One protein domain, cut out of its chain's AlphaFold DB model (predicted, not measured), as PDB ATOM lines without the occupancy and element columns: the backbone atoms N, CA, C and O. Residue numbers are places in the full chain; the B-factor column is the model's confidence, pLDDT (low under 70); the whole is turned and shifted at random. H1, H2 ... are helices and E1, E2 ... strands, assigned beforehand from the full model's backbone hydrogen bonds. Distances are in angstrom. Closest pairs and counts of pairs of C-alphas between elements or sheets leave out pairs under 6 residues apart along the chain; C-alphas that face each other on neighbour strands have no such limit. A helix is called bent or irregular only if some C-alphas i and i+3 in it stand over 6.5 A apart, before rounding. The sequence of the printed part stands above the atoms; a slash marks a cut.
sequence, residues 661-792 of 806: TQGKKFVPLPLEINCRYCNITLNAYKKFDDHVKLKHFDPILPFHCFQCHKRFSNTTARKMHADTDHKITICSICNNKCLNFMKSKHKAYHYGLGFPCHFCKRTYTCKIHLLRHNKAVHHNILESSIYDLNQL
ATOM      1  N   THR A 661     -33.304 -30.564  31.953       69.12
ATOM      2  CA  THR A 661     -33.506 -30.637  30.488       69.12
ATOM      3  C   THR A 661     -32.233 -30.722  29.622       69.12
ATOM      4  O   THR A 661     -32.328 -30.955  28.412       69.12
ATOM      5  N   GLN A 662     -31.038 -30.545  30.196       73.75
ATOM      6  CA  GLN A 662     -29.752 -30.671  29.502       73.75
ATOM      7  C   GLN A 662     -28.642 -31.100  30.475       73.75
ATOM      8  O   GLN A 662     -28.506 -30.527  31.550       73.75
ATOM      9  N   GLY A 663     -27.810 -32.065  30.071       68.31
ATOM     10  CA  GLY A 663     -26.617 -32.480  30.818       68.31
ATOM     11  C   GLY A 663     -25.300 -32.021  30.184       68.31
ATOM     12  O   GLY A 663     -25.247 -31.066  29.402       68.31
ATOM     13  N   LYS A 664     -24.211 -32.734  30.496       72.56
ATOM     14  CA  LYS A 664     -22.881 -32.486  29.909       72.56
ATOM     15  C   LYS A 664     -22.908 -32.747  28.395       72.56
ATOM     16  O   LYS A 664     -23.779 -33.457  27.895       72.56
ATOM     17  N   LYS A 665     -21.963 -32.177  27.633       69.81
ATOM     18  CA  LYS A 665     -21.893 -32.365  26.165       69.81
ATOM     19  C   LYS A 665     -21.910 -33.861  25.815       69.81
ATOM     20  O   LYS A 665     -21.171 -34.632  26.418       69.81
ATOM     21  N   PHE A 666     -22.731 -34.267  24.841       67.06
ATOM     22  CA  PHE A 666     -22.798 -35.669  24.414       67.06
ATOM     23  C   PHE A 666     -21.460 -36.099  23.799       67.06
ATOM     24  O   PHE A 666     -21.152 -35.750  22.659       67.06
ATOM     25  N   VAL A 667     -20.685 -36.877  24.551       63.62
ATOM     26  CA  VAL A 667     -19.541 -37.627  24.032       63.62
ATOM     27  C   VAL A 667     -20.058 -39.004  23.601       63.62
ATOM     28  O   VAL A 667     -20.726 -39.664  24.399       63.62
ATOM     29  N   PRO A 668     -19.790 -39.467  22.365       59.66
ATOM     30  CA  PRO A 668     -20.072 -40.845  21.990       59.66
ATOM     31  C   PRO A 668     -19.279 -41.786  22.899       59.66
ATOM     32  O   PRO A 668     -18.050 -41.745  22.906       59.66
ATOM     33  N   LEU A 669     -19.982 -42.615  23.674       61.88
ATOM     34  CA  LEU A 669     -19.343 -43.605  24.542       61.88
ATOM     35  C   LEU A 669     -18.415 -44.521  23.727       61.88
ATOM     36  O   LEU A 669     -18.807 -44.915  22.620       61.88
ATOM     37  N   PRO A 670     -17.227 -44.881  24.253       56.81
ATOM     38  CA  PRO A 670     -16.329 -45.825  23.601       56.81
ATOM     39  C   PRO A 670     -17.060 -47.106  23.191       56.81
ATOM     40  O   PRO A 670     -17.719 -47.763  23.996       56.81
ATOM     41  N   LEU A 671     -16.967 -47.443  21.904       66.75
ATOM     42  CA  LEU A 671     -17.513 -48.681  21.362       66.75
ATOM     43  C   LEU A 671     -16.504 -49.801  21.604       66.75
ATOM     44  O   LEU A 671     -15.700 -50.110  20.732       66.75
ATOM     45  N   GLU A 672     -16.524 -50.374  22.798       70.94
ATOM     46  CA  GLU A 672     -15.684 -51.516  23.148       70.94
ATOM     47  C   GLU A 672     -16.295 -52.802  22.578       70.94
ATOM     48  O   GLU A 672     -17.419 -53.179  22.915       70.94
ATOM     49  N   ILE A 673     -15.567 -53.445  21.662       75.19
ATOM     50  CA  ILE A 673     -15.912 -54.751  21.097       75.19
ATOM     51  C   ILE A 673     -14.768 -55.706  21.415       75.19
ATOM     52  O   ILE A 673     -13.662 -55.546  20.896       75.19
ATOM     53  N   ASN A 674     -15.027 -56.695  22.260       74.62
ATOM     54  CA  ASN A 674     -14.021 -57.682  22.627       74.62
ATOM     55  C   ASN A 674     -13.992 -58.780  21.565       74.62
ATOM     56  O   ASN A 674     -15.029 -59.354  21.227       74.62
ATOM     57  N   CYS A 675     -12.805 -59.082  21.047       75.81
ATOM     58  CA  CYS A 675     -12.550 -60.363  20.405       75.81
ATOM     59  C   CYS A 675     -12.896 -61.488  21.400       75.81
ATOM     60  O   CYS A 675     -12.682 -61.350  22.604       75.81
ATOM     61  N   ARG A 676     -13.492 -62.582  20.911       72.88
ATOM     62  CA  ARG A 676     -13.874 -63.741  21.742       72.88
ATOM     63  C   ARG A 676     -12.984 -64.968  21.503       72.88
ATOM     64  O   ARG A 676     -13.025 -65.903  22.289       72.88
ATOM     65  N   TYR A 677     -12.152 -64.913  20.460       69.06
ATOM     66  CA  TYR A 677     -11.084 -65.873  20.145       69.06
ATOM     67  C   TYR A 677      -9.695 -65.397  20.622       69.06
ATOM     68  O   TYR A 677      -8.693 -66.061  20.379       69.06
ATOM     69  N   CYS A 678      -9.621 -64.207  21.224       73.06
ATOM     70  CA  CYS A 678      -8.397 -63.525  21.628       73.06
ATOM     71  C   CYS A 678      -8.742 -62.372  22.581       73.06
ATOM     72  O   CYS A 678      -9.793 -61.756  22.441       73.06
ATOM     73  N   ASN A 679      -7.858 -62.006  23.508       71.12
ATOM     74  CA  ASN A 679      -8.175 -61.003  24.542       71.12
ATOM     75  C   ASN A 679      -8.006 -59.539  24.067       71.12
ATOM     76  O   ASN A 679      -7.676 -58.651  24.851       71.12
ATOM     77  N   ILE A 680      -8.214 -59.271  22.773       75.06
ATOM     78  CA  ILE A 680      -8.039 -57.945  22.161       75.06
ATOM     79  C   ILE A 680      -9.366 -57.177  22.169       75.06
ATOM     80  O   ILE A 680     -10.362 -57.622  21.597       75.06
ATOM     81  N   THR A 681      -9.370 -55.980  22.757       75.75
ATOM     82  CA  THR A 681     -10.519 -55.063  22.735       75.75
ATOM     83  C   THR A 681     -10.361 -54.026  21.617       75.75
ATOM     84  O   THR A 681      -9.297 -53.436  21.420       75.75
ATOM     85  N   LEU A 682     -11.410 -53.829  20.812       79.25
ATOM     86  CA  LEU A 682     -11.349 -53.059  19.566       79.25
ATOM     87  C   LEU A 682     -12.410 -51.963  19.527       79.25
ATOM     88  O   LEU A 682     -13.601 -52.216  19.678       79.25
ATOM     89  N   ASN A 683     -11.966 -50.732  19.254       76.19
ATOM     90  CA  ASN A 683     -12.785 -49.527  19.402       76.19
ATOM     91  C   ASN A 683     -13.631 -49.124  18.173       76.19
ATOM     92  O   ASN A 683     -14.055 -47.972  18.068       76.19
ATOM     93  N   ALA A 684     -13.840 -50.030  17.207       77.94
ATOM     94  CA  ALA A 684     -14.669 -49.783  16.022       77.94
ATOM     95  C   ALA A 684     -15.071 -51.078  15.294       77.94
ATOM     96  O   ALA A 684     -14.213 -51.921  15.028       77.94
ATOM     97  N   TYR A 685     -16.324 -51.170  14.826       80.69
ATOM     98  CA  TYR A 685     -16.824 -52.312  14.036       80.69
ATOM     99  C   TYR A 685     -15.942 -52.665  12.827       80.69
ATOM    100  O   TYR A 685     -15.683 -53.839  12.588       80.69
ATOM    101  N   LYS A 686     -15.429 -51.669  12.083       81.50
ATOM    102  CA  LYS A 686     -14.529 -51.934  10.944       81.50
ATOM    103  C   LYS A 686     -13.216 -52.577  11.400       81.50
ATOM    104  O   LYS A 686     -12.774 -53.531  10.780       81.50
ATOM    105  N   LYS A 687     -12.617 -52.090  12.495       82.50
ATOM    106  CA  LYS A 687     -11.383 -52.676  13.043       82.50
ATOM    107  C   LYS A 687     -11.608 -54.101  13.531       82.50
ATOM    108  O   LYS A 687     -10.714 -54.912  13.367       82.50
ATOM    109  N   PHE A 688     -12.781 -54.399  14.090       83.25
ATOM    110  CA  PHE A 688     -13.165 -55.756  14.472       83.25
ATOM    111  C   PHE A 688     -13.296 -56.676  13.253       83.25
ATOM    112  O   PHE A 688     -12.674 -57.731  13.223       83.25
ATOM    113  N   ASP A 689     -14.029 -56.250  12.219       81.88
ATOM    114  CA  ASP A 689     -14.161 -57.005  10.966       81.88
ATOM    115  C   ASP A 689     -12.806 -57.231  10.279       81.88
ATOM    116  O   ASP A 689     -12.562 -58.313   9.753       81.88
ATOM    117  N   ASP A 690     -11.935 -56.222  10.262       81.31
ATOM    118  CA  ASP A 690     -10.598 -56.321   9.673       81.31
ATOM    119  C   ASP A 690      -9.676 -57.212  10.536       81.31
ATOM    120  O   ASP A 690      -8.951 -58.039   9.996       81.31
ATOM    121  N   HIS A 691      -9.740 -57.119  11.869       83.56
ATOM    122  CA  HIS A 691      -8.987 -57.975  12.793       83.56
ATOM    123  C   HIS A 691      -9.391 -59.452  12.689       83.56
ATOM    124  O   HIS A 691      -8.517 -60.306  12.542       83.56
ATOM    125  N   VAL A 692     -10.694 -59.763  12.716       80.06
ATOM    126  CA  VAL A 692     -11.185 -61.145  12.576       80.06
ATOM    127  C   VAL A 692     -10.702 -61.728  11.246       80.06
ATOM    128  O   VAL A 692     -10.175 -62.834  11.231       80.06
ATOM    129  N   LYS A 693     -10.740 -60.953  10.153       78.31
ATOM    130  CA  LYS A 693     -10.217 -61.385   8.845       78.31
ATOM    131  C   LYS A 693      -8.695 -61.542   8.756       78.31
ATOM    132  O   LYS A 693      -8.229 -62.105   7.774       78.31
ATOM    133  N   LEU A 694      -7.928 -61.022   9.714       75.06
ATOM    134  CA  LEU A 694      -6.459 -61.064   9.705       75.06
ATOM    135  C   LEU A 694      -5.864 -61.995  10.771       75.06
ATOM    136  O   LEU A 694      -4.682 -62.320  10.693       75.06
ATOM    137  N   LYS A 695      -6.645 -62.396  11.783       73.38
ATOM    138  CA  LYS A 695      -6.188 -63.250  12.898       73.38
ATOM    139  C   LYS A 695      -7.058 -64.477  13.168       73.38
ATOM    140  O   LYS A 695      -6.567 -65.429  13.758       73.38
ATOM    141  N   HIS A 696      -8.309 -64.479  12.715       72.94
ATOM    142  CA  HIS A 696      -9.268 -65.572  12.902       72.94
ATOM    143  C   HIS A 696     -10.043 -65.824  11.599       72.94
ATOM    144  O   HIS A 696     -11.266 -65.979  11.616       72.94
ATOM    145  N   PHE A 697      -9.336 -65.759  10.462       67.56
ATOM    146  CA  PHE A 697      -9.950 -65.812   9.140       67.56
ATOM    147  C   PHE A 697     -10.634 -67.155   8.896       67.56
ATOM    148  O   PHE A 697     -10.122 -68.213   9.248       67.56
ATOM    149  N   ASP A 698     -11.791 -67.075   8.257       65.75
ATOM    150  CA  ASP A 698     -12.635 -68.194   7.884       65.75
ATOM    151  C   ASP A 698     -13.069 -67.934   6.434       65.75
ATOM    152  O   ASP A 698     -13.765 -66.939   6.195       65.75
ATOM    153  N   PRO A 699     -12.632 -68.748   5.454       60.22
ATOM    154  CA  PRO A 699     -12.991 -68.541   4.051       60.22
ATOM    155  C   PRO A 699     -14.500 -68.633   3.793       60.22
ATOM    156  O   PRO A 699     -14.998 -68.008   2.856       60.22
ATOM    157  N   ILE A 700     -15.223 -69.400   4.616       66.19
ATOM    158  CA  ILE A 700     -16.633 -69.753   4.419       66.19
ATOM    159  C   ILE A 700     -17.537 -68.764   5.172       66.19
ATOM    160  O   ILE A 700     -18.546 -68.295   4.635       66.19
ATOM    161  N   LEU A 701     -17.159 -68.390   6.401       72.19
ATOM    162  CA  LEU A 701     -17.936 -67.514   7.286       72.19
ATOM    163  C   LEU A 701     -17.149 -66.266   7.776       72.19
ATOM    164  O   LEU A 701     -17.033 -66.042   8.985       72.19
ATOM    165  N   PRO A 702     -16.661 -65.384   6.874       72.81
ATOM    166  CA  PRO A 702     -15.746 -64.274   7.192       72.81
ATOM    167  C   PRO A 702     -16.332 -63.103   8.016       72.81
ATOM    168  O   PRO A 702     -15.671 -62.070   8.171       72.81
ATOM    169  N   PHE A 703     -17.561 -63.205   8.538       75.88
ATOM    170  CA  PHE A 703     -18.188 -62.182   9.386       75.88
ATOM    171  C   PHE A 703     -18.699 -62.770  10.708       75.88
ATOM    172  O   PHE A 703     -19.784 -63.338  10.772       75.88
ATOM    173  N   HIS A 704     -17.958 -62.568  11.794       81.88
ATOM    174  CA  HIS A 704     -18.352 -62.975  13.149       81.88
ATOM    175  C   HIS A 704     -19.328 -61.980  13.802       81.88
ATOM    176  O   HIS A 704     -19.252 -60.778  13.524       81.88
ATOM    177  N   CYS A 705     -20.244 -62.442  14.658       83.38
ATOM    178  CA  CYS A 705     -21.105 -61.558  15.448       83.38
ATOM    179  C   CYS A 705     -20.286 -60.689  16.425       83.38
ATOM    180  O   CYS A 705     -19.217 -61.072  16.880       83.38
ATOM    181  N   PHE A 706     -20.794 -59.504  16.771       79.50
ATOM    182  CA  PHE A 706     -20.164 -58.631  17.771       79.50
ATOM    183  C   PHE A 706     -20.574 -58.968  19.220       79.50
ATOM    184  O   PHE A 706     -20.178 -58.247  20.133       79.50
ATOM    185  N   GLN A 707     -21.456 -59.960  19.427       73.38
ATOM    186  CA  GLN A 707     -22.117 -60.231  20.719       73.38
ATOM    187  C   GLN A 707     -22.314 -61.727  21.045       73.38
ATOM    188  O   GLN A 707     -22.695 -62.045  22.167       73.38
ATOM    189  N   CYS A 708     -22.021 -62.651  20.122       80.31
ATOM    190  CA  CYS A 708     -21.994 -64.093  20.387       80.31
ATOM    191  C   CYS A 708     -21.013 -64.814  19.450       80.31
ATOM    192  O   CYS A 708     -20.418 -64.197  18.569       80.31
ATOM    193  N   HIS A 709     -20.871 -66.131  19.610       76.75
ATOM    194  CA  HIS A 709     -19.874 -66.924  18.891       76.75
ATOM    195  C   HIS A 709     -20.207 -67.190  17.399       76.75
ATOM    196  O   HIS A 709     -19.330 -67.633  16.655       76.75
ATOM    197  N   LYS A 710     -21.439 -66.912  16.936       79.88
ATOM    198  CA  LYS A 710     -21.910 -67.254  15.575       79.88
ATOM    199  C   LYS A 710     -21.139 -66.498  14.472       79.88
ATOM    200  O   LYS A 710     -20.858 -65.301  14.593       79.88
ATOM    201  N   ARG A 711     -20.829 -67.193  13.371       80.50
ATOM    202  CA  ARG A 711     -20.183 -66.657  12.155       80.50
ATOM    203  C   ARG A 711     -21.146 -66.675  10.960       80.50
ATOM    204  O   ARG A 711     -22.098 -67.447  10.942       80.50
ATOM    205  N   PHE A 712     -20.905 -65.816   9.968       82.50
ATOM    206  CA  PHE A 712     -21.795 -65.588   8.826       82.50
ATOM    207  C   PHE A 712     -21.016 -65.383   7.523       82.50
ATOM    208  O   PHE A 712     -20.000 -64.688   7.499       82.50
ATOM    209  N   SER A 713     -21.556 -65.890   6.411       79.19
ATOM    210  CA  SER A 713     -20.993 -65.697   5.063       79.19
ATOM    211  C   SER A 713     -21.058 -64.244   4.575       79.19
ATOM    212  O   SER A 713     -20.286 -63.827   3.714       79.19
ATOM    213  N   ASN A 714     -21.977 -63.432   5.115       81.69
ATOM    214  CA  ASN A 714     -22.164 -62.046   4.691       81.69
ATOM    215  C   ASN A 714     -22.684 -61.120   5.807       81.69
ATOM    216  O   ASN A 714     -23.333 -61.538   6.769       81.69
ATOM    217  N   THR A 715     -22.459 -59.811   5.636       83.25
ATOM    218  CA  THR A 715     -22.868 -58.775   6.601       83.25
ATOM    219  C   THR A 715     -24.378 -58.640   6.801       83.25
ATOM    220  O   THR A 715     -24.790 -57.998   7.766       83.25
ATOM    221  N   THR A 716     -25.204 -59.154   5.886       84.88
ATOM    222  CA  THR A 716     -26.670 -59.058   5.971       84.88
ATOM    223  C   THR A 716     -27.219 -60.146   6.885       84.88
ATOM    224  O   THR A 716     -27.974 -59.823   7.794       84.88
ATOM    225  N   ALA A 717     -26.757 -61.391   6.730       84.12
ATOM    226  CA  ALA A 717     -27.088 -62.492   7.633       84.12
ATOM    227  C   ALA A 717     -26.677 -62.172   9.083       84.12
ATOM    228  O   ALA A 717     -27.495 -62.286   9.991       84.12
ATOM    229  N   ARG A 718     -25.468 -61.621   9.289       87.25
ATOM    230  CA  ARG A 718     -25.030 -61.134  10.610       87.25
ATOM    231  C   ARG A 718     -25.952 -60.057  11.199       87.25
ATOM    232  O   ARG A 718     -26.142 -60.024  12.409       87.25
ATOM    233  N   LYS A 719     -26.502 -59.161  10.368       83.38
ATOM    234  CA  LYS A 719     -27.469 -58.147  10.822       83.38
ATOM    235  C   LYS A 719     -28.806 -58.773  11.187       83.38
ATOM    236  O   LYS A 719     -29.292 -58.482  12.265       83.38
ATOM    237  N   MET A 720     -29.342 -59.661  10.350       81.81
ATOM    238  CA  MET A 720     -30.588 -60.376  10.643       81.81
ATOM    239  C   MET A 720     -30.488 -61.125  11.973       81.81
ATOM    240  O   MET A 720     -31.324 -60.905  12.836       81.81
ATOM    241  N   HIS A 721     -29.409 -61.883  12.188       85.12
ATOM    242  CA  HIS A 721     -29.113 -62.527  13.470       85.12
ATOM    243  C   HIS A 721     -29.004 -61.529  14.645       85.12
ATOM    244  O   HIS A 721     -29.514 -61.787  15.731       85.12
ATOM    245  N   ALA A 722     -28.372 -60.366  14.453       81.75
ATOM    246  CA  ALA A 722     -28.315 -59.339  15.495       81.75
ATOM    247  C   ALA A 722     -29.681 -58.662  15.757       81.75
ATOM    248  O   ALA A 722     -29.926 -58.201  16.870       81.75
ATOM    249  N   ASP A 723     -30.565 -58.621  14.758       78.56
ATOM    250  CA  ASP A 723     -31.928 -58.082  14.832       78.56
ATOM    251  C   ASP A 723     -32.963 -59.126  15.320       78.56
ATOM    252  O   ASP A 723     -34.069 -58.735  15.707       78.56
ATOM    253  N   THR A 724     -32.616 -60.422  15.356       77.31
ATOM    254  CA  THR A 724     -33.378 -61.509  16.006       77.31
ATOM    255  C   THR A 724     -32.835 -61.804  17.406       77.31
ATOM    256  O   THR A 724     -33.452 -61.421  18.401       77.31
ATOM    257  N   ASP A 725     -31.650 -62.406  17.496       75.38
ATOM    258  CA  ASP A 725     -31.075 -63.014  18.704       75.38
ATOM    259  C   ASP A 725     -30.524 -61.956  19.677       75.38
ATOM    260  O   ASP A 725     -30.323 -62.219  20.862       75.38
ATOM    261  N   HIS A 726     -30.233 -60.750  19.175       79.50
ATOM    262  CA  HIS A 726     -29.632 -59.655  19.946       79.50
ATOM    263  C   HIS A 726     -30.422 -58.343  19.840       79.50
ATOM    264  O   HIS A 726     -29.897 -57.269  20.143       79.50
ATOM    265  N   LYS A 727     -31.697 -58.405  19.433       77.50
ATOM    266  CA  LYS A 727     -32.589 -57.242  19.252       77.50
ATOM    267  C   LYS A 727     -32.676 -56.372  20.509       77.50
ATOM    268  O   LYS A 727     -32.620 -55.137  20.456       77.50
ATOM    269  N   ILE A 728     -32.801 -57.048  21.648       76.19
ATOM    270  CA  ILE A 728     -32.895 -56.492  22.994       76.19
ATOM    271  C   ILE A 728     -31.617 -56.870  23.743       76.19
ATOM    272  O   ILE A 728     -31.173 -58.010  23.708       76.19
ATOM    273  N   THR A 729     -31.039 -55.902  24.445       74.94
ATOM    274  CA  THR A 729     -29.862 -56.076  25.297       74.94
ATOM    275  C   THR A 729     -30.155 -55.533  26.686       74.94
ATOM    276  O   THR A 729     -30.751 -54.466  26.822       74.94
ATOM    277  N   ILE A 730     -29.718 -56.242  27.721       74.00
ATOM    278  CA  ILE A 730     -29.826 -55.765  29.102       74.00
ATOM    279  C   ILE A 730     -28.816 -54.625  29.316       74.00
ATOM    280  O   ILE A 730     -27.677 -54.675  28.829       74.00
ATOM    281  N   CYS A 731     -29.232 -53.561  30.003       75.56
ATOM    282  CA  CYS A 731     -28.324 -52.500  30.424       75.56
ATOM    283  C   CYS A 731     -27.561 -52.914  31.687       75.56
ATOM    284  O   CYS A 731     -28.171 -53.089  32.733       75.56
ATOM    285  N   SER A 732     -26.230 -52.964  31.614       68.00
ATOM    286  CA  SER A 732     -25.316 -53.323  32.715       68.00
ATOM    287  C   SER A 732     -25.223 -52.286  33.854       68.00
ATOM    288  O   SER A 732     -24.168 -52.157  34.464       68.00
ATOM    289  N   ILE A 733     -26.247 -51.452  34.039       67.44
ATOM    290  CA  ILE A 733     -26.314 -50.423  35.089       67.44
ATOM    291  C   ILE A 733     -27.636 -50.578  35.837       67.44
ATOM    292  O   ILE A 733     -27.630 -50.737  37.044       67.44
ATOM    293  N   CYS A 734     -28.762 -50.591  35.117       68.75
ATOM    294  CA  CYS A 734     -30.110 -50.630  35.699       68.75
ATOM    295  C   CYS A 734     -30.951 -51.841  35.257       68.75
ATOM    296  O   CYS A 734     -32.175 -51.788  35.324       68.75
ATOM    297  N   ASN A 735     -30.320 -52.869  34.684       71.38
ATOM    298  CA  ASN A 735     -30.896 -54.137  34.207       71.38
ATOM    299  C   ASN A 735     -32.105 -54.049  33.242       71.38
ATOM    300  O   ASN A 735     -32.692 -55.059  32.857       71.38
ATOM    301  N   ASN A 736     -32.430 -52.853  32.746       71.25
ATOM    302  CA  ASN A 736     -33.524 -52.625  31.807       71.25
ATOM    303  C   ASN A 736     -33.259 -53.238  30.423       71.25
ATOM    304  O   ASN A 736     -32.183 -53.066  29.838       71.25
ATOM    305  N   LYS A 737     -34.299 -53.858  29.852       77.06
ATOM    306  CA  LYS A 737     -34.348 -54.356  28.468       77.06
ATOM    307  C   LYS A 737     -34.297 -53.182  27.476       77.06
ATOM    308  O   LYS A 737     -35.251 -52.420  27.347       77.06
ATOM    309  N   CYS A 738     -33.184 -53.032  26.758       75.69
ATOM    310  CA  CYS A 738     -32.912 -51.905  25.858       75.69
ATOM    311  C   CYS A 738     -32.578 -52.365  24.433       75.69
ATOM    312  O   CYS A 738     -31.715 -53.218  24.237       75.69
ATOM    313  N   LEU A 739     -33.196 -51.753  23.415       76.25
ATOM    314  CA  LEU A 739     -32.892 -52.047  22.007       76.25
ATOM    315  C   LEU A 739     -31.407 -51.802  21.693       76.25
ATOM    316  O   LEU A 739     -30.868 -50.740  22.013       76.25
ATOM    317  N   ASN A 740     -30.759 -52.763  21.033       72.69
ATOM    318  CA  ASN A 740     -29.299 -52.824  20.871       72.69
ATOM    319  C   ASN A 740     -28.711 -51.562  20.208       72.69
ATOM    320  O   ASN A 740     -27.809 -50.918  20.744       72.69
ATOM    321  N   PHE A 741     -29.322 -51.099  19.111       70.50
ATOM    322  CA  PHE A 741     -28.932 -49.865  18.407       70.50
ATOM    323  C   PHE A 741     -29.154 -48.566  19.218       70.50
ATOM    324  O   PHE A 741     -28.689 -47.493  18.823       70.50
ATOM    325  N   MET A 742     -29.858 -48.645  20.352       75.31
ATOM    326  CA  MET A 742     -30.084 -47.548  21.300       75.31
ATOM    327  C   MET A 742     -29.285 -47.715  22.605       75.31
ATOM    328  O   MET A 742     -29.290 -46.793  23.420       75.31
ATOM    329  N   LYS A 743     -28.558 -48.830  22.795       77.38
ATOM    330  CA  LYS A 743     -27.783 -49.151  24.012       77.38
ATOM    331  C   LYS A 743     -26.813 -48.031  24.403       77.38
ATOM    332  O   LYS A 743     -26.712 -47.699  25.578       77.38
ATOM    333  N   SER A 744     -26.172 -47.383  23.428       74.81
ATOM    334  CA  SER A 744     -25.287 -46.228  23.647       74.81
ATOM    335  C   SER A 744     -26.027 -44.980  24.147       74.81
ATOM    336  O   SER A 744     -25.586 -44.359  25.110       74.81
ATOM    337  N   LYS A 745     -27.181 -44.638  23.558       80.44
ATOM    338  CA  LYS A 745     -28.029 -43.503  23.985       80.44
ATOM    339  C   LYS A 745     -28.708 -43.741  25.332       80.44
ATOM    340  O   LYS A 745     -29.038 -42.783  26.019       80.44
ATOM    341  N   HIS A 746     -28.950 -45.000  25.695       83.00
ATOM    342  CA  HIS A 746     -29.442 -45.358  27.020       83.00
ATOM    343  C   HIS A 746     -28.317 -45.322  28.065       83.00
ATOM    344  O   HIS A 746     -28.472 -44.655  29.081       83.00
ATOM    345  N   LYS A 747     -27.146 -45.930  27.802       76.56
ATOM    346  CA  LYS A 747     -25.976 -45.809  28.697       76.56
ATOM    347  C   LYS A 747     -25.602 -44.345  28.951       76.56
ATOM    348  O   LYS A 747     -25.398 -43.961  30.094       76.56
ATOM    349  N   ALA A 748     -25.623 -43.502  27.919       77.50
ATOM    350  CA  ALA A 748     -25.384 -42.065  28.044       77.50
ATOM    351  C   ALA A 748     -26.368 -41.329  28.984       77.50
ATOM    352  O   ALA A 748     -26.011 -40.269  29.494       77.50
ATOM    353  N   TYR A 749     -27.564 -41.875  29.256       80.75
ATOM    354  CA  TYR A 749     -28.514 -41.291  30.212       80.75
ATOM    355  C   TYR A 749     -28.029 -41.456  31.659       80.75
ATOM    356  O   TYR A 749     -28.069 -40.502  32.433       80.75
ATOM    357  N   HIS A 750     -27.494 -42.633  32.004       73.25
ATOM    358  CA  HIS A 750     -26.882 -42.907  33.316       73.25
ATOM    359  C   HIS A 750     -25.696 -41.987  33.622       73.25
ATOM    360  O   HIS A 750     -25.425 -41.691  34.778       73.25
ATOM    361  N   TYR A 751     -25.023 -41.493  32.582       71.69
ATOM    362  CA  TYR A 751     -23.854 -40.618  32.687       71.69
ATOM    363  C   TYR A 751     -24.171 -39.119  32.505       71.69
ATOM    364  O   TYR A 751     -23.254 -38.299  32.460       71.69
ATOM    365  N   GLY A 752     -25.446 -38.735  32.348       74.62
ATOM    366  CA  GLY A 752     -25.830 -37.326  32.189       74.62
ATOM    367  C   GLY A 752     -25.360 -36.679  30.879       74.62
ATOM    368  O   GLY A 752     -25.112 -35.471  30.841       74.62
ATOM    369  N   LEU A 753     -25.173 -37.462  29.809       78.50
ATOM    370  CA  LEU A 753     -24.549 -37.011  28.560       78.50
ATOM    371  C   LEU A 753     -25.588 -36.644  27.491       78.50
ATOM    372  O   LEU A 753     -26.267 -37.502  26.927       78.50
ATOM    373  N   GLY A 754     -25.636 -35.364  27.125       82.94
ATOM    374  CA  GLY A 754     -26.514 -34.809  26.098       82.94
ATOM    375  C   GLY A 754     -27.895 -34.409  26.614       82.94
ATOM    376  O   GLY A 754     -28.104 -34.219  27.811       82.94
ATOM    377  N   PHE A 755     -28.837 -34.268  25.684       82.81
ATOM    378  CA  PHE A 755     -30.220 -33.865  25.940       82.81
ATOM    379  C   PHE A 755     -31.076 -35.095  26.300       82.81
ATOM    380  O   PHE A 755     -31.254 -35.961  25.435       82.81
ATOM    381  N   PRO A 756     -31.580 -35.210  27.539       83.88
ATOM    382  CA  PRO A 756     -32.353 -36.359  27.989       83.88
ATOM    383  C   PRO A 756     -33.802 -36.364  27.501       83.88
ATOM    384  O   PRO A 756     -34.466 -35.340  27.392       83.88
ATOM    385  N   CYS A 757     -34.315 -37.571  27.310       87.00
ATOM    386  CA  CYS A 757     -35.727 -37.912  27.343       87.00
ATOM    387  C   CYS A 757     -35.965 -38.698  28.639       87.00
ATOM    388  O   CYS A 757     -35.552 -39.856  28.735       87.00
ATOM    389  N   HIS A 758     -36.597 -38.079  29.640       84.62
ATOM    390  CA  HIS A 758     -36.787 -38.698  30.959       84.62
ATOM    391  C   HIS A 758     -37.849 -39.808  30.949       84.62
ATOM    392  O   HIS A 758     -37.652 -40.829  31.608       84.62
ATOM    393  N   PHE A 759     -38.894 -39.680  30.122       79.44
ATOM    394  CA  PHE A 759     -39.897 -40.730  29.890       79.44
ATOM    395  C   PHE A 759     -39.266 -42.032  29.375       79.44
ATOM    396  O   PHE A 759     -39.522 -43.111  29.892       79.44
ATOM    397  N   CYS A 760     -38.394 -41.929  28.370       83.38
ATOM    398  CA  CYS A 760     -37.809 -43.080  27.685       83.38
ATOM    399  C   CYS A 760     -36.381 -43.436  28.120       83.38
ATOM    400  O   CYS A 760     -35.782 -44.333  27.521       83.38
ATOM    401  N   LYS A 761     -35.823 -42.716  29.105       83.38
ATOM    402  CA  LYS A 761     -34.473 -42.900  29.669       83.38
ATOM    403  C   LYS A 761     -33.380 -43.021  28.583       83.38
ATOM    404  O   LYS A 761     -32.563 -43.944  28.584       83.38
ATOM    405  N   ARG A 762     -33.400 -42.107  27.602       84.62
ATOM    406  CA  ARG A 762     -32.474 -42.040  26.441       84.62
ATOM    407  C   ARG A 762     -31.929 -40.628  26.258       84.62
ATOM    408  O   ARG A 762     -32.573 -39.669  26.674       84.62
ATOM    409  N   THR A 763     -30.800 -40.493  25.566       82.75
ATOM    410  CA  THR A 763     -30.183 -39.191  25.273       82.75
ATOM    411  C   THR A 763     -30.048 -38.886  23.788       82.75
ATOM    412  O   THR A 763     -30.038 -39.770  22.923       82.75
ATOM    413  N   TYR A 764     -29.926 -37.591  23.500       85.62
ATOM    414  CA  TYR A 764     -29.784 -37.036  22.164       85.62
ATOM    415  C   TYR A 764     -28.653 -36.010  22.098       85.62
ATOM    416  O   TYR A 764     -28.382 -35.280  23.050       85.62
ATOM    417  N   THR A 765     -28.004 -35.920  20.937       82.12
ATOM    418  CA  THR A 765     -26.882 -34.997  20.699       82.12
ATOM    419  C   THR A 765     -27.291 -33.523  20.759       82.12
ATOM    420  O   THR A 765     -26.474 -32.678  21.107       82.12
ATOM    421  N   CYS A 766     -28.540 -33.210  20.391       82.56
ATOM    422  CA  CYS A 766     -29.044 -31.851  20.185       82.56
ATOM    423  C   CYS A 766     -30.522 -31.752  20.604       82.56
ATOM    424  O   CYS A 766     -31.283 -32.689  20.342       82.56
ATOM    425  N   LYS A 767     -30.971 -30.591  21.112       84.25
ATOM    426  CA  LYS A 767     -32.388 -30.318  21.448       84.25
ATOM    427  C   LYS A 767     -33.359 -30.636  20.296       84.25
ATOM    428  O   LYS A 767     -34.405 -31.227  20.528       84.25
ATOM    429  N   ILE A 768     -32.981 -30.359  19.042       86.06
ATOM    430  CA  ILE A 768     -33.781 -30.690  17.839       86.06
ATOM    431  C   ILE A 768     -34.041 -32.205  17.711       86.06
ATOM    432  O   ILE A 768     -35.126 -32.625  17.306       86.06
ATOM    433  N   HIS A 769     -33.066 -33.046  18.071       87.31
ATOM    434  CA  HIS A 769     -33.218 -34.502  18.029       87.31
ATOM    435  C   HIS A 769     -34.107 -35.028  19.162       87.31
ATOM    436  O   HIS A 769     -34.887 -35.945  18.915       87.31
ATOM    437  N   LEU A 770     -34.044 -34.413  20.349       88.44
ATOM    438  CA  LEU A 770     -34.971 -34.684  21.450       88.44
ATOM    439  C   LEU A 770     -36.409 -34.283  21.082       88.44
ATOM    440  O   LEU A 770     -37.310 -35.102  21.202       88.44
ATOM    441  N   LEU A 771     -36.625 -33.071  20.559       85.12
ATOM    442  CA  LEU A 771     -37.954 -32.593  20.150       85.12
ATOM    443  C   LEU A 771     -38.586 -33.493  19.076       85.12
ATOM    444  O   LEU A 771     -39.755 -33.859  19.184       85.12
ATOM    445  N   ARG A 772     -37.804 -33.918  18.070       86.12
ATOM    446  CA  ARG A 772     -38.270 -34.876  17.054       86.12
ATOM    447  C   ARG A 772     -38.581 -36.253  17.647       86.12
ATOM    448  O   ARG A 772     -39.520 -36.888  17.186       86.12
ATOM    449  N   HIS A 773     -37.816 -36.720  18.638       87.31
ATOM    450  CA  HIS A 773     -38.128 -37.960  19.359       87.31
ATOM    451  C   HIS A 773     -39.435 -37.824  20.149       87.31
ATOM    452  O   HIS A 773     -40.322 -38.651  19.972       87.31
ATOM    453  N   ASN A 774     -39.595 -36.765  20.948       86.75
ATOM    454  CA  ASN A 774     -40.804 -36.557  21.747       86.75
ATOM    455  C   ASN A 774     -42.049 -36.478  20.848       86.75
ATOM    456  O   ASN A 774     -43.016 -37.184  21.107       86.75
ATOM    457  N   LYS A 775     -42.005 -35.737  19.730       85.00
ATOM    458  CA  LYS A 775     -43.132 -35.688  18.779       85.00
ATOM    459  C   LYS A 775     -43.406 -37.022  18.057       85.00
ATOM    460  O   LYS A 775     -44.527 -37.242  17.622       85.00
ATOM    461  N   ALA A 776     -42.418 -37.908  17.917       85.50
ATOM    462  CA  ALA A 776     -42.584 -39.190  17.222       85.50
ATOM    463  C   ALA A 776     -42.918 -40.382  18.141       85.50
ATOM    464  O   ALA A 776     -43.353 -41.411  17.639       85.50
ATOM    465  N   VAL A 777     -42.667 -40.278  19.453       83.62
ATOM    466  CA  VAL A 777     -42.759 -41.410  20.408       83.62
ATOM    467  C   VAL A 777     -43.539 -41.061  21.685       83.62
ATOM    468  O   VAL A 777     -43.983 -41.952  22.400       83.62
ATOM    469  N   HIS A 778     -43.728 -39.773  21.982       82.00
ATOM    470  CA  HIS A 778     -44.426 -39.269  23.172       82.00
ATOM    471  C   HIS A 778     -45.463 -38.191  22.808       82.00
ATOM    472  O   HIS A 778     -45.694 -37.272  23.591       82.00
ATOM    473  N   HIS A 779     -46.064 -38.278  21.611       69.94
ATOM    474  CA  HIS A 779     -46.996 -37.264  21.092       69.94
ATOM    475  C   HIS A 779     -48.120 -36.972  22.097       69.94
ATOM    476  O   HIS A 779     -48.301 -35.825  22.493       69.94
ATOM    477  N   ASN A 780     -48.764 -38.030  22.596       59.28
ATOM    478  CA  ASN A 780     -49.896 -37.979  23.526       59.28
ATOM    479  C   ASN A 780     -49.528 -37.500  24.949       59.28
ATOM    480  O   ASN A 780     -50.415 -37.344  25.773       59.28
ATOM    481  N   ILE A 781     -48.238 -37.312  25.265       58.78
ATOM    482  CA  ILE A 781     -47.761 -36.870  26.593       58.78
ATOM    483  C   ILE A 781     -47.367 -35.384  26.562       58.78
ATOM    484  O   ILE A 781     -47.437 -34.686  27.573       58.78
ATOM    485  N   LEU A 782     -46.965 -34.871  25.391       52.41
ATOM    486  CA  LEU A 782     -46.606 -33.460  25.234       52.41
ATOM    487  C   LEU A 782     -47.809 -32.534  25.443       52.41
ATOM    488  O   LEU A 782     -47.655 -31.496  26.080       52.41
ATOM    489  N   GLU A 783     -48.979 -32.924  24.938       44.84
ATOM    490  CA  GLU A 783     -50.222 -32.151  25.050       44.84
ATOM    491  C   GLU A 783     -50.669 -32.014  26.520       44.84
ATOM    492  O   GLU A 783     -51.023 -30.914  26.934       44.84
ATOM    493  N   SER A 784     -50.504 -33.058  27.344       40.16
ATOM    494  CA  SER A 784     -50.702 -32.990  28.804       40.16
ATOM    495  C   SER A 784     -49.684 -32.067  29.488       40.16
ATOM    496  O   SER A 784     -50.055 -31.173  30.239       40.16
ATOM    497  N   SER A 785     -48.389 -32.223  29.179       42.47
ATOM    498  CA  SER A 785     -47.308 -31.498  29.875       42.47
ATOM    499  C   SER A 785     -47.308 -29.974  29.676       42.47
ATOM    500  O   SER A 785     -46.642 -29.255  30.420       42.47
ATOM    501  N   ILE A 786     -48.035 -29.471  28.673       45.41
ATOM    502  CA  ILE A 786     -48.228 -28.031  28.445       45.41
ATOM    503  C   ILE A 786     -49.271 -27.456  29.421       45.41
ATOM    504  O   ILE A 786     -49.181 -26.282  29.770       45.41
ATOM    505  N   TYR A 787     -50.208 -28.272  29.914       40.22
ATOM    506  CA  TYR A 787     -51.177 -27.865  30.934       40.22
ATOM    507  C   TYR A 787     -50.504 -27.693  32.308       40.22
ATOM    508  O   TYR A 787     -50.618 -26.633  32.925       40.22
ATOM    509  N   ASP A 788     -49.721 -28.685  32.744       38.41
ATOM    510  CA  ASP A 788     -49.072 -28.684  34.068       38.41
ATOM    511  C   ASP A 788     -48.026 -27.568  34.229       38.41
ATOM    512  O   ASP A 788     -47.902 -26.963  35.297       38.41
ATOM    513  N   LEU A 789     -47.283 -27.247  33.162       40.09
ATOM    514  CA  LEU A 789     -46.313 -26.148  33.185       40.09
ATOM    515  C   LEU A 789     -46.979 -24.770  33.315       40.09
ATOM    516  O   LEU A 789     -46.384 -23.880  33.918       40.09
ATOM    517  N   ASN A 790     -48.206 -24.607  32.811       37.06
ATOM    518  CA  ASN A 790     -48.964 -23.364  32.960       37.06
ATOM    519  C   ASN A 790     -49.591 -23.246  34.365       37.06
ATOM    520  O   ASN A 790     -49.569 -22.160  34.949       37.06
ATOM    521  N   GLN A 791     -50.067 -24.356  34.946       39.62
ATOM    522  CA  GLN A 791     -50.533 -24.407  36.343       39.62
ATOM    523  C   GLN A 791     -49.426 -23.986  37.324       39.62
ATOM    524  O   GLN A 791     -49.639 -23.144  38.196       39.62
ATOM    525  N   LEU A 792     -48.207 -24.508  37.136       36.03
ATOM    526  CA  LEU A 792     -47.057 -24.161  37.979       36.03
ATOM    527  C   LEU A 792     -46.589 -22.707  37.813       36.03
ATOM    528  O   LEU A 792     -46.015 -22.166  38.755       36.03
TER     529      LEU A 792
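AT A GLANCE: This is residues 661 to 792 of the 806 residues of the protein "Zinc finger protein Gfi-1b" of Eufriesea mexicana (UniProt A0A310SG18). This is a loose string of small hairpin-and-helix units set one after another along one long axis, with H5 at one end and H1 at the other. H3 lies in the middle and packs between two small strand hairpins, E1 with E2 and E3 with E4; H4 packs on the second hairpin, and residues 783 to 792 of H5 stick out past it. Beyond E1 lies H2, then H1, each with a short antiparallel pairing in the stretch before it, residues 703 to 704 with 711 to 712 and 673 to 674 with 681 to 682. The printed part has 132 residues with five named helices and four named strands, in the order H1 H2 E1 E2 H3 E3 E4 H4 H5; the two sheets, E1 - E2 and E3 - E4, are antiparallel, and the class is mostly helix. The whole is loose, with a radius of gyration of the C-alphas of 18.8 A, and spans 66 by 27 by 26 A.

HOW THE PARTS SIT: Start at the hairpin of E3, residues 755 to 757, and E4, residues 762 to 764: these strands are antiparallel at 146 degrees, with N 755 and O 764 within hydrogen-bond range at 2.9 A and N 757 and O 762 at 2.8 A. Next find H3, residues 740 to 750, whose closest C-alphas to E4 are those of His 746 and Arg 762, 4.5 A apart, among 11 pairs within 8 A. H4, residues 767 to 777, comes nearest to E3 at the C-alphas of Phe 755 and Lys 767, 6.1 A apart. Look now for the other hairpin, E1, residues 728 to 730, and E2, residues 737 to 739, antiparallel at 134 degrees, with N 729 and O 738 within hydrogen-bond range at 2.8 A. The closest C-alphas of E1 and H3 are those of Thr 729 and Asn 740, 5.5 A apart. H5, residues 779 to 792, is close to H4 but not clearly touching it; the closest C-alphas are those of Asn 774 and Leu 782, 7.4 A apart, and the two helices run opposite ways at a steep tilt of 63 degrees. H2, residues 715 to 724, is only just apart from H3, the closest C-alphas being 8.4 A apart. H1, residues 685 to 695, is apart from H2 and from H3. In H1, H2 and H4 every O i to N i+4 pair is within hydrogen-bond range; in H5 it is 5 of 10, and in H3 3 of 7, beside 5 of 8 O i to N i+3 pairs.

IN THESE COORDINATES: Find C-alpha 755 at (-30.220, -33.865, 25.940), where E3 begins; E1, E2, E3 and E4 have three residues each. H3 runs 16.1 A from first to last C-alpha and is irregular, with C-alphas 741 and 744 7.3 A apart. H4 measures 15.2 A, H2 14.4 A and H1 15.3 A, the last starting from C-alpha 685 at (-16.824, -52.312, 14.036). H5 runs 21.4 A to C-alpha 792 at (-47.057, -24.161, 37.979); it is neither bent nor irregular, but only just: C-alphas 780 and 783 are 6.0 A apart.

THE WHOLE: The two C-alphas farthest apart are those of Pro 699 and Gln 791, 66.3 A. Without residues 783 to 792, the body spans 53 by 27 by 26 A. The printed part has no cut. The link from H1 to H2, 19 residues, is long, and residues 661 to 684 hold no named element. The mean pLDDT of the printed part is 74.0; look for values under 70 in residues 665 to 671, 697 to 700, 732 to 734 and 779 to 792, among others, and H5 has a mean of 46.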